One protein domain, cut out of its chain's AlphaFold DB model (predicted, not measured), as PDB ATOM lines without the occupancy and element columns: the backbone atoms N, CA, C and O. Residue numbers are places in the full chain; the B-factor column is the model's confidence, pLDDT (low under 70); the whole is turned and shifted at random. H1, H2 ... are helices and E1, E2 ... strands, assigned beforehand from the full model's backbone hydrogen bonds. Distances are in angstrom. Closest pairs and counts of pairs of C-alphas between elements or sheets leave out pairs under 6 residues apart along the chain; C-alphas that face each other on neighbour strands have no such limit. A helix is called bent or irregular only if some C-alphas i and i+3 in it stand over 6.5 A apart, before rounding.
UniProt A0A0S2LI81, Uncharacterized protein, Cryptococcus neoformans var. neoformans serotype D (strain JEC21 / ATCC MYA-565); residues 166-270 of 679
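AT A GLANCE: This is residues 166 to 270 of the 679 residues of an uncharacterized protein of Cryptococcus neoformans var. neoformans serotype D (strain JEC21 / ATCC MYA-565) (UniProt A0A0S2LI81). A strongly twisted sheet of five strands has three helices over one side, with H3 in the middle between H1 and H2. H1 and H2 only graze the sheet. The printed part has 105 residues, with H1 E1 E2 E3 H2 E4 H3 E5 along it; the sheet, order E4 E1 E2 E3 E5, is all antiparallel. The class is mixed, helices and strands; the whole is compact, with a radius of gyration of the C-alphas of 12.4 A and spans of 32 by 28 by 24 A.

IN THESE COORDINATES: H1, residues 169 to 175, begins at C-alpha 169 (197.108, 293.225, 231.212). E1 is residues 182 to 185, E2 203 to 208, 15.3 A long, and E3 210 to 214. H2, residues 216 to 229, is 21.3 A long and irregular: C-alphas 217 and 220 are 7.4 A apart. E4 is residues 246 to 249, H3 250 to 259, 14.2 A long. E5, residues 265 to 269, ends at C-alpha 269 (190.632, 292.383, 215.770).

HOW THE PARTS SIT: E1, E2 and E3 form a meander, each strand the antiparallel neighbour of the one before. Within hydrogen-bond range are N 184 and O 207 of hairpin E1 and E2, 2.9 A, N 205 and O 212 of hairpin E2 and E3, 2.9 A, N 183 and O 248 of E1 and E4, 2.8 A, and N 211 and O 268 of E3 and E5, 2.8 A. H3 is on the sheet at a height of 9.6 A. H3 touches H1, closest C-alphas Pro 169 and Leu 254, 5.3 A, at a steep tilt of 39 degrees, opposite ways. H3 touches H2, closest C-alphas Glu 225 and Cys 256, 5.8 A, at a steep tilt of 65 degrees. H1 and H2 are apart. Every O i to N i+4 pair is within hydrogen-bond range in H1 and H3, and 5 of 10 in H2.

THE WHOLE: The farthest C-alphas, Ala 179 and Gln 197, are 34.2 A apart. The printed part has no cut. The links E1 to E2 and H2 to E4 are long. The model's pLDDT is under 70 at residues 188 to 192.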
ATOM      1  N   THR A 166     187.783 294.981 225.861       97.19
ATOM      2  CA  THR A 166     188.661 295.464 226.937       97.19
ATOM      3  C   THR A 166     188.943 294.342 227.929       97.19
ATOM      4  O   THR A 166     188.020 293.655 228.364       97.19
ATOM      5  N   VAL A 167     190.214 294.173 228.294       97.62
ATOM      6  CA  VAL A 167     190.687 293.237 229.330       97.62
ATOM      7  C   VAL A 167     191.799 293.898 230.143       97.62
ATOM      8  O   VAL A 167     192.365 294.901 229.701       97.62
ATOM      9  N   SER A 168     192.175 293.322 231.285       97.94
ATOM     10  CA  SER A 168     193.368 293.771 232.007       97.94
ATOM     11  C   SER A 168     194.661 293.154 231.455       97.94
ATOM     12  O   SER A 168     194.640 292.032 230.931       97.94
ATOM     13  N   PRO A 169     195.828 293.819 231.597       97.56
ATOM     14  CA  PRO A 169     197.108 293.225 231.212       97.56
ATOM     15  C   PRO A 169     197.417 291.906 231.926       97.56
ATOM     16  O   PRO A 169     198.085 291.047 231.359       97.56
ATOM     17  N   GLU A 170     196.910 291.731 233.149       96.75
ATOM     18  CA  GLU A 170     197.048 290.496 233.923       96.75
ATOM     19  C   GLU A 170     196.193 289.357 233.353       96.75
ATOM     20  O   GLU A 170     196.667 288.225 233.241       96.75
ATOM     21  N   TYR A 171     194.959 289.652 232.933       96.62
ATOM     22  CA  TYR A 171     194.116 288.676 232.245       96.62
ATOM     23  C   TYR A 171     194.745 288.253 230.912       96.62
ATOM     24  O   TYR A 171     194.836 287.059 230.626       96.62
ATOM     25  N   TYR A 172     195.261 289.204 230.126       95.75
ATOM     26  CA  TYR A 172     195.930 288.891 228.860       95.75
ATOM     27  C   TYR A 172     197.191 288.045 229.064       95.75
ATOM     28  O   TYR A 172     197.407 287.075 228.338       95.75
ATOM     29  N   LEU A 173     198.009 288.383 230.067       94.94
ATOM     30  CA  LEU A 173     199.234 287.651 230.393       94.94
ATOM     31  C   LEU A 173     198.953 286.185 230.751       94.94
ATOM     32  O   LEU A 173     199.747 285.321 230.394       94.94
ATOM     33  N   LYS A 174     197.830 285.910 231.424       94.12
ATOM     34  CA  LYS A 174     197.429 284.557 231.834       94.12
ATOM     35  C   LYS A 174     196.763 283.735 230.729       94.12
ATOM     36  O   LYS A 174     196.960 282.528 230.704       94.12
ATOM     37  N   ASN A 175     195.986 284.361 229.840       93.25
ATOM     38  CA  ASN A 175     195.133 283.635 228.884       93.25
ATOM     39  C   ASN A 175     195.659 283.631 227.434       93.25
ATOM     40  O   ASN A 175     195.295 282.743 226.671       93.25
ATOM     41  N   PHE A 176     196.500 284.596 227.033       91.81
ATOM     42  CA  PHE A 176     196.888 284.792 225.620       91.81
ATOM     43  C   PHE A 176     198.406 284.934 225.378       91.81
ATOM     44  O   PHE A 176     198.839 285.165 224.243       91.81
ATOM     45  N   CYS A 177     199.237 284.822 226.419       92.12
ATOM     46  CA  CYS A 177     200.693 284.926 226.304       92.12
ATOM     47  C   CYS A 177     201.398 283.579 226.474       92.12
ATOM     48  O   CYS A 177     201.268 282.918 227.498       92.12
ATOM     49  N   THR A 178     202.251 283.247 225.509       88.19
ATOM     50  CA  THR A 178     203.309 282.239 225.628       88.19
ATOM     51  C   THR A 178     204.674 282.931 225.528       88.19
ATOM     52  O   THR A 178     204.758 284.136 225.268       88.19
ATOM     53  N   ALA A 179     205.767 282.173 225.660       83.12
ATOM     54  CA  ALA A 179     207.119 282.676 225.392       83.12
ATOM     55  C   ALA A 179     207.307 283.210 223.949       83.12
ATOM     56  O   ALA A 179     208.222 283.992 223.701       83.12
ATOM     57  N   GLN A 180     206.433 282.821 223.011       89.75
ATOM     58  CA  GLN A 180     206.470 283.234 221.604       89.75
ATOM     59  C   GLN A 180     205.527 284.411 221.283       89.75
ATOM     60  O   GLN A 180     205.536 284.906 220.157       89.75
ATOM     61  N   THR A 181     204.713 284.896 222.232       93.19
ATOM     62  CA  THR A 181     203.781 286.004 221.964       93.19
ATOM     63  C   THR A 181     204.540 287.331 221.855       93.19
ATOM     64  O   THR A 181     204.981 287.906 222.854       93.19
ATOM     65  N   LEU A 182     204.666 287.850 220.631       94.75
ATOM     66  CA  LEU A 182     205.337 289.117 220.325       94.75
ATOM     67  C   LEU A 182     204.344 290.205 219.887       94.75
ATOM     68  O   LEU A 182     203.303 289.924 219.294       94.75
ATOM     69  N   ILE A 183     204.700 291.468 220.123       93.75
ATOM     70  CA  ILE A 183     203.972 292.651 219.651       93.75
ATOM     71  C   ILE A 183     204.889 293.573 218.851       93.75
ATOM     72  O   ILE A 183     205.905 294.067 219.341       93.75
ATOM     73  N   MET A 184     204.504 293.876 217.614       93.19
ATOM     74  CA  MET A 184     205.146 294.928 216.834       93.19
ATOM     75  C   MET A 184     204.587 296.284 217.277       93.19
ATOM     76  O   MET A 184     203.528 296.703 216.797       93.19
ATOM     77  N   LEU A 185     205.289 296.981 218.178       91.38
ATOM     78  CA  LEU A 185     205.013 298.397 218.432       91.38
ATOM     79  C   LEU A 185     205.292 299.177 217.145       91.38
ATOM     80  O   LEU A 185     206.322 298.948 216.509       91.38
ATOM     81  N   LYS A 186     204.386 300.071 216.734       83.50
ATOM     82  CA  LYS A 186     204.502 300.767 215.440       83.50
ATOM     83  C   LYS A 186     204.627 302.277 215.579       83.50
ATOM     84  O   LYS A 186     203.990 302.894 216.432       83.50
ATOM     85  N   ALA A 187     205.377 302.869 214.650       80.31
ATOM     86  CA  ALA A 187     205.449 304.311 214.411       80.31
ATOM     87  C   ALA A 187     204.174 304.828 213.709       80.31
ATOM     88  O   ALA A 187     204.209 305.454 212.650       80.31
ATOM     89  N   ASN A 188     203.016 304.472 214.260       68.31
ATOM     90  CA  ASN A 188     201.723 304.676 213.635       68.31
ATOM     91  C   ASN A 188     201.255 306.114 213.872       68.31
ATOM     92  O   ASN A 188     201.039 306.503 215.014       68.31
ATOM     93  N   ARG A 189     201.026 306.912 212.823       63.09
ATOM     94  CA  ARG A 189     200.234 308.151 212.950       63.09
ATOM     95  C   ARG A 189     198.759 307.755 213.014       63.09
ATOM     96  O   ARG A 189     198.043 307.855 212.022       63.09
ATOM     97  N   GLY A 190     198.357 307.214 214.165       58.28
ATOM     98  CA  GLY A 190     197.124 306.455 214.323       58.28
ATOM     99  C   GLY A 190     195.878 307.215 213.878       58.28
ATOM    100  O   GLY A 190     195.634 308.346 214.298       58.28
ATOM    101  N   ASN A 191     195.050 306.548 213.070       60.44
ATOM    102  CA  ASN A 191     193.644 306.915 212.951       60.44
ATOM    103  C   ASN A 191     193.014 306.889 214.351       60.44
ATOM    104  O   ASN A 191     193.271 305.953 215.108       60.44
ATOM    105  N   LYS A 192     192.162 307.875 214.670       69.38
ATOM    106  CA  LYS A 192     191.340 307.839 215.893       69.38
ATOM    107  C   LYS A 192     190.605 306.502 215.980       69.38
ATOM    108  O   LYS A 192     190.133 306.003 214.952       69.38
ATOM    109  N   ILE A 193     190.480 305.958 217.188       80.62
ATOM    110  CA  ILE A 193     189.682 304.752 217.404       80.62
ATOM    111  C   ILE A 193     188.207 305.070 217.080       80.62
ATOM    112  O   ILE A 193     187.753 306.194 217.299       80.62
ATOM    113  N   LYS A 194     187.507 304.119 216.444       75.00
ATOM    114  CA  LYS A 194     186.147 304.274 215.883       75.00
ATOM    115  C   LYS A 194     185.141 303.250 216.441       75.00
ATOM    116  O   LYS A 194     184.212 302.860 215.736       75.00
ATOM    117  N   ASP A 195     185.392 302.754 217.644       82.94
ATOM    118  CA  ASP A 195     184.429 302.011 218.458       82.94
ATOM    119  C   ASP A 195     183.763 302.990 219.447       82.94
ATOM    120  O   ASP A 195     183.475 304.136 219.084       82.94
ATOM    121  N   ASN A 196     183.507 302.571 220.687       87.94
ATOM    122  CA  ASN A 196     182.890 303.411 221.706       87.94
ATOM    123  C   ASN A 196     183.677 304.715 221.983       87.94
ATOM    124  O   ASN A 196     184.893 304.709 222.190       87.94
ATOM    125  N   GLN A 197     182.952 305.834 222.094       88.44
ATOM    126  CA  GLN A 197     183.487 307.176 222.364       88.44
ATOM    127  C   GLN A 197     184.405 307.255 223.606       88.44
ATOM    128  O   GLN A 197     185.316 308.086 223.624       88.44
ATOM    129  N   ARG A 198     184.239 306.368 224.604       90.69
ATOM    130  CA  ARG A 198     185.145 306.207 225.766       90.69
ATOM    131  C   ARG A 198     186.617 306.034 225.362       90.69
ATOM    132  O   ARG A 198     187.493 306.521 226.076       90.69
ATOM    133  N   PHE A 199     186.883 305.389 224.225       91.69
ATOM    134  CA  PHE A 199     188.227 305.071 223.729       91.69
ATOM    135  C   PHE A 199     188.743 306.073 222.676       91.69
ATOM    136  O   PHE A 199     189.867 305.946 222.195       91.69
ATOM    137  N   ALA A 200     187.982 307.120 222.329       86.81
ATOM    138  CA  ALA A 200     188.343 308.058 221.256       86.81
ATOM    139  C   ALA A 200     189.637 308.869 221.515       86.81
ATOM    140  O   ALA A 200     190.220 309.418 220.575       86.81
ATOM    141  N   GLY A 201     190.081 308.957 222.777       85.12
ATOM    142  CA  GLY A 201     191.345 309.580 223.195       85.12
ATOM    143  C   GLY A 201     192.517 308.609 223.401       85.12
ATOM    144  O   GLY A 201     193.601 309.049 223.781       85.12
ATOM    145  N   TRP A 202     192.313 307.306 223.193       91.12
ATOM    146  CA  TRP A 202     193.322 306.272 223.438       91.12
ATOM    147  C   TRP A 202     194.347 306.180 222.302       91.12
ATOM    148  O   TRP A 202     194.081 306.545 221.153       91.12
ATOM    149  N   ILE A 203     195.535 305.672 222.627       90.31
ATOM    150  CA  ILE A 203     196.648 305.503 221.692       90.31
ATOM    151  C   ILE A 203     196.833 304.036 221.308       90.31
ATOM    152  O   ILE A 203     196.805 303.147 222.154       90.31
ATOM    153  N   THR A 204     197.101 303.774 220.031       91.06
ATOM    154  CA  THR A 204     197.536 302.448 219.578       91.06
ATOM    155  C   THR A 204     199.022 302.253 219.866       91.06
ATOM    156  O   THR A 204     199.858 303.027 219.398       91.06
ATOM    157  N   LEU A 205     199.348 301.184 220.593       91.81
ATOM    158  CA  LEU A 205     200.721 300.769 220.873       91.81
ATOM    159  C   LEU A 205     201.328 300.023 219.680       91.81
ATOM    160  O   LEU A 205     202.423 300.346 219.211       91.81
ATOM    161  N   GLY A 206     200.609 299.019 219.179       91.12
ATOM    162  CA  GLY A 206     201.155 298.054 218.233       91.12
ATOM    163  C   GLY A 206     200.161 296.986 217.795       91.12
ATOM    164  O   GLY A 206     198.951 297.120 217.989       91.12
ATOM    165  N   TYR A 207     200.707 295.940 217.178       90.62
ATOM    166  CA  TYR A 207     199.959 294.829 216.593       90.62
ATOM    167  C   TYR A 207     200.571 293.478 216.993       90.62
ATOM    168  O   TYR A 207     201.786 293.305 216.892       90.62
ATOM    169  N   ALA A 208     199.720 292.536 217.398       88.44
ATOM    170  CA  ALA A 208     200.034 291.153 217.763       88.44
ATOM    171  C   ALA A 208     198.886 290.250 217.266       88.44
ATOM    172  O   ALA A 208     198.042 289.808 218.041       88.44
ATOM    173  N   GLY A 209     198.759 290.120 215.938       84.88
ATOM    174  CA  GLY A 209     197.534 289.652 215.268       84.88
ATOM    175  C   GLY A 209     196.416 290.704 215.330       84.88
ATOM    176  O   GLY A 209     196.044 291.293 214.317       84.88
ATOM    177  N   SER A 210     195.967 291.022 216.543       90.00
ATOM    178  CA  SER A 210     195.068 292.137 216.861       90.00
ATOM    179  C   SER A 210     195.823 293.465 217.055       90.00
ATOM    180  O   SER A 210     197.050 293.498 217.191       90.00
ATOM    181  N   ARG A 211     195.102 294.593 217.070       92.25
ATOM    182  CA  ARG A 211     195.620 295.918 217.454       92.25
ATOM    183  C   ARG A 211     195.458 296.117 218.964       92.25
ATOM    184  O   ARG A 211     194.341 296.017 219.459       92.25
ATOM    185  N   MET A 212     196.526 296.509 219.661       93.75
ATOM    186  CA  MET A 212     196.483 296.846 221.092       93.75
ATOM    187  C   MET A 212     196.573 298.364 221.317       93.75
ATOM    188  O   MET A 212     197.433 299.033 220.732       93.75
ATOM    189  N   SER A 213     195.701 298.901 222.174       93.88
ATOM    190  CA  SER A 213     195.631 300.325 222.534       93.88
ATOM    191  C   SER A 213     195.439 300.538 224.044       93.88
ATOM    192  O   SER A 213     194.873 299.677 224.715       93.88
ATOM    193  N   ILE A 214     195.882 301.689 224.562       94.31
ATOM    194  CA  ILE A 214     195.758 302.109 225.977       94.31
ATOM    195  C   ILE A 214     195.324 303.573 226.089       94.31
ATOM    196  O   ILE A 214     195.486 304.342 225.137       94.31
ATOM    197  N   ASP A 215     194.839 303.983 227.263       93.12
ATOM    198  CA  ASP A 215     194.596 305.396 227.560       93.12
ATOM    199  C   ASP A 215     195.890 306.220 227.402       93.12
ATOM    200  O   ASP A 215     196.970 305.826 227.855       93.12
ATOM    201  N   GLY A 216     195.785 307.381 226.747       90.12
ATOM    202  CA  GLY A 216     196.923 308.253 226.457       90.12
ATOM    203  C   GLY A 216     197.703 308.698 227.699       90.12
ATOM    204  O   GLY A 216     198.903 308.959 227.579       90.12
ATOM    205  N   LYS A 217     197.074 308.724 228.887       92.69
ATOM    206  CA  LYS A 217     197.739 309.069 230.159       92.69
ATOM    207  C   LYS A 217     198.905 308.132 230.508       92.69
ATOM    208  O   LYS A 217     199.902 308.573 231.072       92.69
ATOM    209  N   PHE A 218     198.819 306.859 230.118       94.81
ATOM    210  CA  PHE A 218     199.807 305.831 230.455       94.81
ATOM    211  C   PHE A 218     201.036 305.820 229.530       94.81
ATOM    212  O   PHE A 218     202.021 305.149 229.832       94.81
ATOM    213  N   LYS A 219     201.025 306.580 228.424       92.62
ATOM    214  CA  LYS A 219     202.083 306.562 227.398       92.62
ATOM    215  C   LYS A 219     203.482 306.854 227.953       92.62
ATOM    216  O   LYS A 219     204.392 306.043 227.797       92.62
ATOM    217  N   THR A 220     203.666 308.014 228.576       94.12
ATOM    218  CA  THR A 220     204.983 308.460 229.048       94.12
ATOM    219  C   THR A 220     205.487 307.630 230.241       94.12
ATOM    220  O   THR A 220     206.661 307.257 230.222       94.12
ATOM    221  N   PRO A 221     204.655 307.244 231.237       96.81
ATOM    222  CA  PRO A 221     205.034 306.231 232.228       96.81
ATOM    223  C   PRO A 221     205.493 304.912 231.590       96.81
ATOM    224  O   PRO A 221     206.572 304.420 231.917       96.81
ATOM    225  N   LEU A 222     204.748 304.383 230.612       96.44
ATOM    226  CA  LEU A 222     205.089 303.126 229.944       96.44
ATOM    227  C   LEU A 222     206.464 303.185 229.271       96.44
ATOM    228  O   LEU A 222     207.265 302.267 229.416       96.44
ATOM    229  N   PHE A 223     206.772 304.271 228.561       95.25
ATOM    230  CA  PHE A 223     208.070 304.418 227.897       95.25
ATOM    231  C   PHE A 223     209.231 304.715 228.861       95.25
ATOM    232  O   PHE A 223     210.380 304.502 228.471       95.25
ATOM    233  N   LYS A 224     208.975 305.137 230.110       96.62
ATOM    234  CA  LYS A 224     209.998 305.139 231.175       96.62
ATOM    235  C   LYS A 224     210.326 303.712 231.623       96.62
ATOM    236  O   LYS A 224     211.503 303.370 231.697       96.62
ATOM    237  N   GLU A 225     209.315 302.870 231.838       97.31
ATOM    238  CA  GLU A 225     209.522 301.475 232.254       97.31
ATOM    239  C   GLU A 225     210.118 300.606 231.140       97.31
ATOM    240  O   GLU A 225     211.118 299.929 231.366       97.31
ATOM    241  N   LEU A 226     209.603 300.674 229.906       95.81
ATOM    242  CA  LEU A 226     210.129 299.886 228.777       95.81
ATOM    243  C   LEU A 226     211.617 300.169 228.494       95.81
ATOM    244  O   LEU A 226     212.328 299.275 228.029       95.81
ATOM    245  N   LYS A 227     212.101 301.381 228.805       95.50
ATOM    246  CA  LYS A 227     213.518 301.769 228.682       95.50
ATOM    247  C   LYS A 227     214.455 301.044 229.649       95.50
ATOM    248  O   LYS A 227     215.645 300.975 229.362       95.50
ATOM    249  N   ARG A 228     213.942 300.476 230.748       95.69
ATOM    250  CA  ARG A 228     214.718 299.624 231.671       95.69
ATOM    251  C   ARG A 228     215.052 298.260 231.061       95.69
ATOM    252  O   ARG A 228     216.025 297.640 231.464       95.69
ATOM    253  N   TRP A 229     214.259 297.817 230.082       93.62
ATOM    254  CA  TRP A 229     214.381 296.498 229.457       93.62
ATOM    255  C   TRP A 229     215.056 296.540 228.084       93.62
ATOM    256  O   TRP A 229     215.643 295.541 227.677       93.62
ATOM    257  N   ARG A 230     214.970 297.663 227.349       89.31
ATOM    258  CA  ARG A 230     215.716 297.885 226.094       89.31
ATOM    259  C   ARG A 230     215.704 299.334 225.606       89.31
ATOM    260  O   ARG A 230     214.828 300.123 225.951       89.31
ATOM    261  N   THR A 231     216.570 299.622 224.637       91.56
ATOM    262  CA  THR A 231     216.510 300.832 223.806       91.56
ATOM    263  C   THR A 231     215.174 300.947 223.058       91.56
ATOM    264  O   THR A 231     214.885 300.189 222.133       91.56
ATOM    265  N   ILE A 232     214.359 301.935 223.431       92.06
ATOM    266  CA  ILE A 232     213.146 302.351 222.715       92.06
ATOM    267  C   ILE A 232     212.906 303.851 222.940       92.06
ATOM    268  O   ILE A 232     213.294 304.384 223.979       92.06
ATOM    269  N   GLN A 233     212.289 304.558 221.985       91.44
ATOM    270  CA  GLN A 233     212.036 306.002 222.097       91.44
ATOM    271  C   GLN A 233     210.563 306.359 221.874       91.44
ATOM    272  O   GLN A 233     209.955 305.989 220.869       91.44
ATOM    273  N   GLU A 234     210.013 307.121 222.819       92.06
ATOM    274  CA  GLU A 234     208.654 307.661 222.778       92.06
ATOM    275  C   GLU A 234     208.529 308.730 221.685       92.06
ATOM    276  O   GLU A 234     209.353 309.643 221.604       92.06
ATOM    277  N   SER A 235     207.483 308.660 220.859       89.94
ATOM    278  CA  SER A 235     207.228 309.703 219.860       89.94
ATOM    279  C   SER A 235     206.636 310.959 220.494       89.94
ATOM    280  O   SER A 235     205.669 310.873 221.248       89.94
ATOM    281  N   ARG A 236     207.092 312.152 220.090       86.88
ATOM    282  CA  ARG A 236     206.416 313.420 220.441       86.88
ATOM    283  C   ARG A 236     205.048 313.588 219.756       86.88
ATOM    284  O   ARG A 236     204.274 314.462 220.136       86.88
ATOM    285  N   HIS A 237     204.710 312.769 218.755       81.19
ATOM    286  CA  HIS A 237     203.395 312.811 218.111       81.19
ATOM    287  C   HIS A 237     202.320 312.154 218.995       81.19
ATOM    288  O   HIS A 237     202.456 310.995 219.381       81.19
ATOM    289  N   LYS A 238     201.208 312.860 219.262       74.12
ATOM    290  CA  LYS A 238     200.102 312.349 220.104       74.12
ATOM    291  C   LYS A 238     199.506 311.026 219.601       74.12
ATOM    292  O   LYS A 238     199.189 310.169 220.410       74.12
ATOM    293  N   GLY A 239     199.396 310.851 218.282       73.06
ATOM    294  CA  GLY A 239     198.813 309.651 217.667       73.06
ATOM    295  C   GLY A 239     199.744 308.439 217.526       73.06
ATOM    296  O   GLY A 239     199.270 307.419 217.040       73.06
ATOM    297  N   SER A 240     201.028 308.541 217.905       82.94
ATOM    298  CA  SER A 240     202.006 307.438 217.825       82.94
ATOM    299  C   SER A 240     202.590 307.113 219.193       82.94
ATOM    300  O   SER A 240     202.897 308.021 219.965       82.94
ATOM    301  N   ALA A 241     202.819 305.831 219.476       85.56
ATOM    302  CA  ALA A 241     203.560 305.401 220.657       85.56
ATOM    303  C   ALA A 241     205.071 305.672 220.495       85.56
ATOM    304  O   ALA A 241     205.661 306.426 221.266       85.56
ATOM    305  N   THR A 242     205.678 305.118 219.442       89.75
ATOM    306  CA  THR A 242     207.133 305.091 219.182       89.75
ATOM    307  C   THR A 242     207.508 305.868 217.908       89.75
ATOM    308  O   THR A 242     206.643 306.162 217.078       89.75
ATOM    309  N   TYR A 243     208.781 306.254 217.755       88.06
ATOM    310  CA  TYR A 243     209.307 306.838 216.507       88.06
ATOM    311  C   TYR A 243     209.617 305.805 215.417       88.06
ATOM    312  O   TYR A 243     209.491 306.122 214.239       88.06
ATOM    313  N   GLY A 244     210.015 304.590 215.801       85.81
ATOM    314  CA  GLY A 244     210.327 303.483 214.892       85.81
ATOM    315  C   GLY A 244     209.519 302.234 215.237       85.81
ATOM    316  O   GLY A 244     209.050 302.091 216.368       85.81
ATOM    317  N   ASN A 245     209.345 301.329 214.275       89.19
ATOM    318  CA  ASN A 245     208.725 300.029 214.543       89.19
ATOM    319  C   ASN A 245     209.671 299.177 215.408       89.19
ATOM    320  O   ASN A 245     210.869 299.140 215.137       89.19
ATOM    321  N   ALA A 246     209.154 298.512 216.444       89.62
ATOM    322  CA  ALA A 246     209.976 297.779 217.407       89.62
ATOM    323  C   ALA A 246     209.241 296.548 217.973       89.62
ATOM    324  O   ALA A 246     208.301 296.671 218.761       89.62
ATOM    325  N   LEU A 247     209.709 295.351 217.613       92.06
ATOM    326  CA  LEU A 247     209.134 294.055 217.999       92.06
ATOM    327  C   LEU A 247     209.463 293.714 219.461       92.06
ATOM    328  O   LEU A 247     210.622 293.473 219.774       92.06
ATOM    329  N   PHE A 248     208.494 293.773 220.374       91.94
ATOM    330  CA  PHE A 248     208.642 293.480 221.812       91.94
ATOM    331  C   PHE A 248     208.117 292.077 222.149       91.94
ATOM    332  O   PHE A 248     207.144 291.629 221.548       91.94
ATOM    333  N   ALA A 249     208.686 291.427 223.167       94.00
ATOM    334  CA  ALA A 249     208.019 290.316 223.844       94.00
ATOM    335  C   ALA A 249     206.795 290.839 224.616       94.00
ATOM    336  O   ALA A 249     206.917 291.779 225.410       94.00
ATOM    337  N   MET A 250     205.620 290.245 224.393       95.75
ATOM    338  CA  MET A 250     204.372 290.691 225.018       95.75
ATOM    339  C   MET A 250     204.400 290.596 226.557       95.75
ATOM    340  O   MET A 250     203.972 291.563 227.191       95.75
ATOM    341  N   PRO A 251     204.962 289.545 227.197       95.75
ATOM    342  CA  PRO A 251     205.058 289.490 228.658       95.75
ATOM    343  C   PRO A 251     205.788 290.689 229.283       95.75
ATOM    344  O   PRO A 251     205.357 291.194 230.317       95.75
ATOM    345  N   VAL A 252     206.836 291.212 228.631       95.06
ATOM    346  CA  VAL A 252     207.578 292.393 229.115       95.06
ATOM    347  C   VAL A 252     206.740 293.668 228.982       95.06
ATOM    348  O   VAL A 252     206.743 294.500 229.892       95.06
ATOM    349  N   LEU A 253     205.966 293.811 227.898       95.88
ATOM    350  CA  LEU A 253     205.032 294.929 227.742       95.88
ATOM    351  C   LEU A 253     203.950 294.909 228.832       95.88
ATOM    352  O   LEU A 253     203.698 295.935 229.460       95.88
ATOM    353  N   LEU A 254     203.342 293.747 229.081       97.06
ATOM    354  CA  LEU A 254     202.282 293.581 230.080       97.06
ATOM    355  C   LEU A 254     202.813 293.756 231.511       97.06
ATOM    356  O   LEU A 254     202.141 294.378 232.330       97.06
ATOM    357  N   HIS A 255     204.041 293.306 231.798       96.19
ATOM    358  CA  HIS A 255     204.727 293.609 233.056       96.19
ATOM    359  C   HIS A 255     204.898 295.123 233.250       96.19
ATOM    360  O   HIS A 255     204.555 295.646 234.308       96.19
ATOM    361  N   CYS A 256     205.372 295.844 232.228       97.50
ATOM    362  CA  CYS A 256     205.529 297.299 232.304       97.50
ATOM    363  C   CYS A 256     204.183 298.021 232.469       97.50
ATOM    364  O   CYS A 256     204.107 298.964 233.246       97.50
ATOM    365  N   LEU A 257     203.118 297.555 231.804       98.12
ATOM    366  CA  LEU A 257     201.756 298.079 231.976       98.12
ATOM    367  C   LEU A 257     201.236 297.865 233.409       98.12
ATOM    368  O   LEU A 257     200.725 298.806 234.012       98.12
ATOM    369  N   ARG A 258     201.439 296.675 233.993       97.88
ATOM    370  CA  ARG A 258     201.118 296.405 235.408       97.88
ATOM    371  C   ARG A 258     201.929 297.286 236.368       97.88
ATOM    372  O   ARG A 258     201.377 297.765 237.349       97.88
ATOM    373  N   LYS A 259     203.214 297.528 236.084       97.75
ATOM    374  CA  LYS A 259     204.107 298.375 236.903       97.75
ATOM    375  C   LYS A 259     203.755 299.868 236.899       97.75
ATOM    376  O   LYS A 259     204.233 300.574 237.778       97.75
ATOM    377  N   ILE A 260     202.944 300.337 235.947       98.06
ATOM    378  CA  ILE A 260     202.427 301.718 235.893       98.06
ATOM    379  C   ILE A 260     200.928 301.809 236.216       98.06
ATOM    380  O   ILE A 260     200.295 302.801 235.858       98.06
ATOM    381  N   GLU A 261     200.356 300.758 236.815       97.56
ATOM    382  CA  GLU A 261     198.942 300.699 237.217       97.56
ATOM    383  C   GLU A 261     197.974 300.914 236.030       97.56
ATOM    384  O   GLU A 261     196.890 301.485 236.148       97.56
ATOM    385  N   CYS A 262     198.365 300.433 234.842       97.69
ATOM    386  CA  CYS A 262     197.488 300.388 233.677       97.69
ATOM    387  C   CYS A 262     196.556 299.179 233.779       97.69
ATOM    388  O   CYS A 262     196.903 298.078 233.360       97.69
ATOM    389  N   GLU A 263     195.364 299.388 234.330       96.62
ATOM    390  CA  GLU A 263     194.370 298.327 234.539       96.62
ATOM    391  C   GLU A 263     193.705 297.839 233.245       96.62
ATOM    392  O   GLU A 263     193.248 296.703 233.196       96.62
ATOM    393  N   GLU A 264     193.674 298.665 232.193       96.69
ATOM    394  CA  GLU A 264     192.856 298.444 230.992       96.69
ATOM    395  C   GLU A 264     193.712 298.402 229.706       96.69
ATOM    396  O   GLU A 264     194.478 299.329 229.428       96.69
ATOM    397  N   ILE A 265     193.529 297.381 228.861       96.44
ATOM    398  CA  ILE A 265     193.988 297.364 227.458       96.44
ATOM    399  C   ILE A 265     192.808 297.111 226.512       96.44
ATOM    400  O   ILE A 265     191.976 296.234 226.745       96.44
ATOM    401  N   ARG A 266     192.744 297.871 225.411       95.62
ATOM    402  CA  ARG A 266     191.720 297.736 224.365       95.62
ATOM    403  C   ARG A 266     192.305 296.981 223.178       95.62
ATOM    404  O   ARG A 266     193.270 297.434 222.555       95.62
ATOM    405  N   ILE A 267     191.710 295.837 222.874       95.19
ATOM    406  CA  ILE A 267     192.139 294.895 221.842       95.19
ATOM    407  C   ILE A 267     191.132 294.959 220.706       95.19
ATOM    408  O   ILE A 267     189.933 294.840 220.942       95.19
ATOM    409  N   GLN A 268     191.608 295.150 219.478       93.88
ATOM    410  CA  GLN A 268     190.749 295.240 218.300       93.88
ATOM    411  C   GLN A 268     191.233 294.296 217.203       93.88
ATOM    412  O   GLN A 268     192.302 294.508 216.619       93.88
ATOM    413  N   ALA A 269     190.443 293.267 216.913       92.25
ATOM    414  CA  ALA A 269     190.632 292.383 215.770       92.25
ATOM    415  C   ALA A 269     189.615 292.747 214.676       92.25
ATOM    416  O   ALA A 269     188.497 293.157 214.978       92.25
ATOM    417  N   TYR A 270     190.011 292.636 213.407       89.50
ATOM    418  CA  TYR A 270     189.186 293.006 212.250       89.50
ATOM    419  C   TYR A 270     189.455 292.048 211.087       89.50
ATOM    420  O   TYR A 270     190.592 291.591 210.937       89.50
TER     421      TYR A 270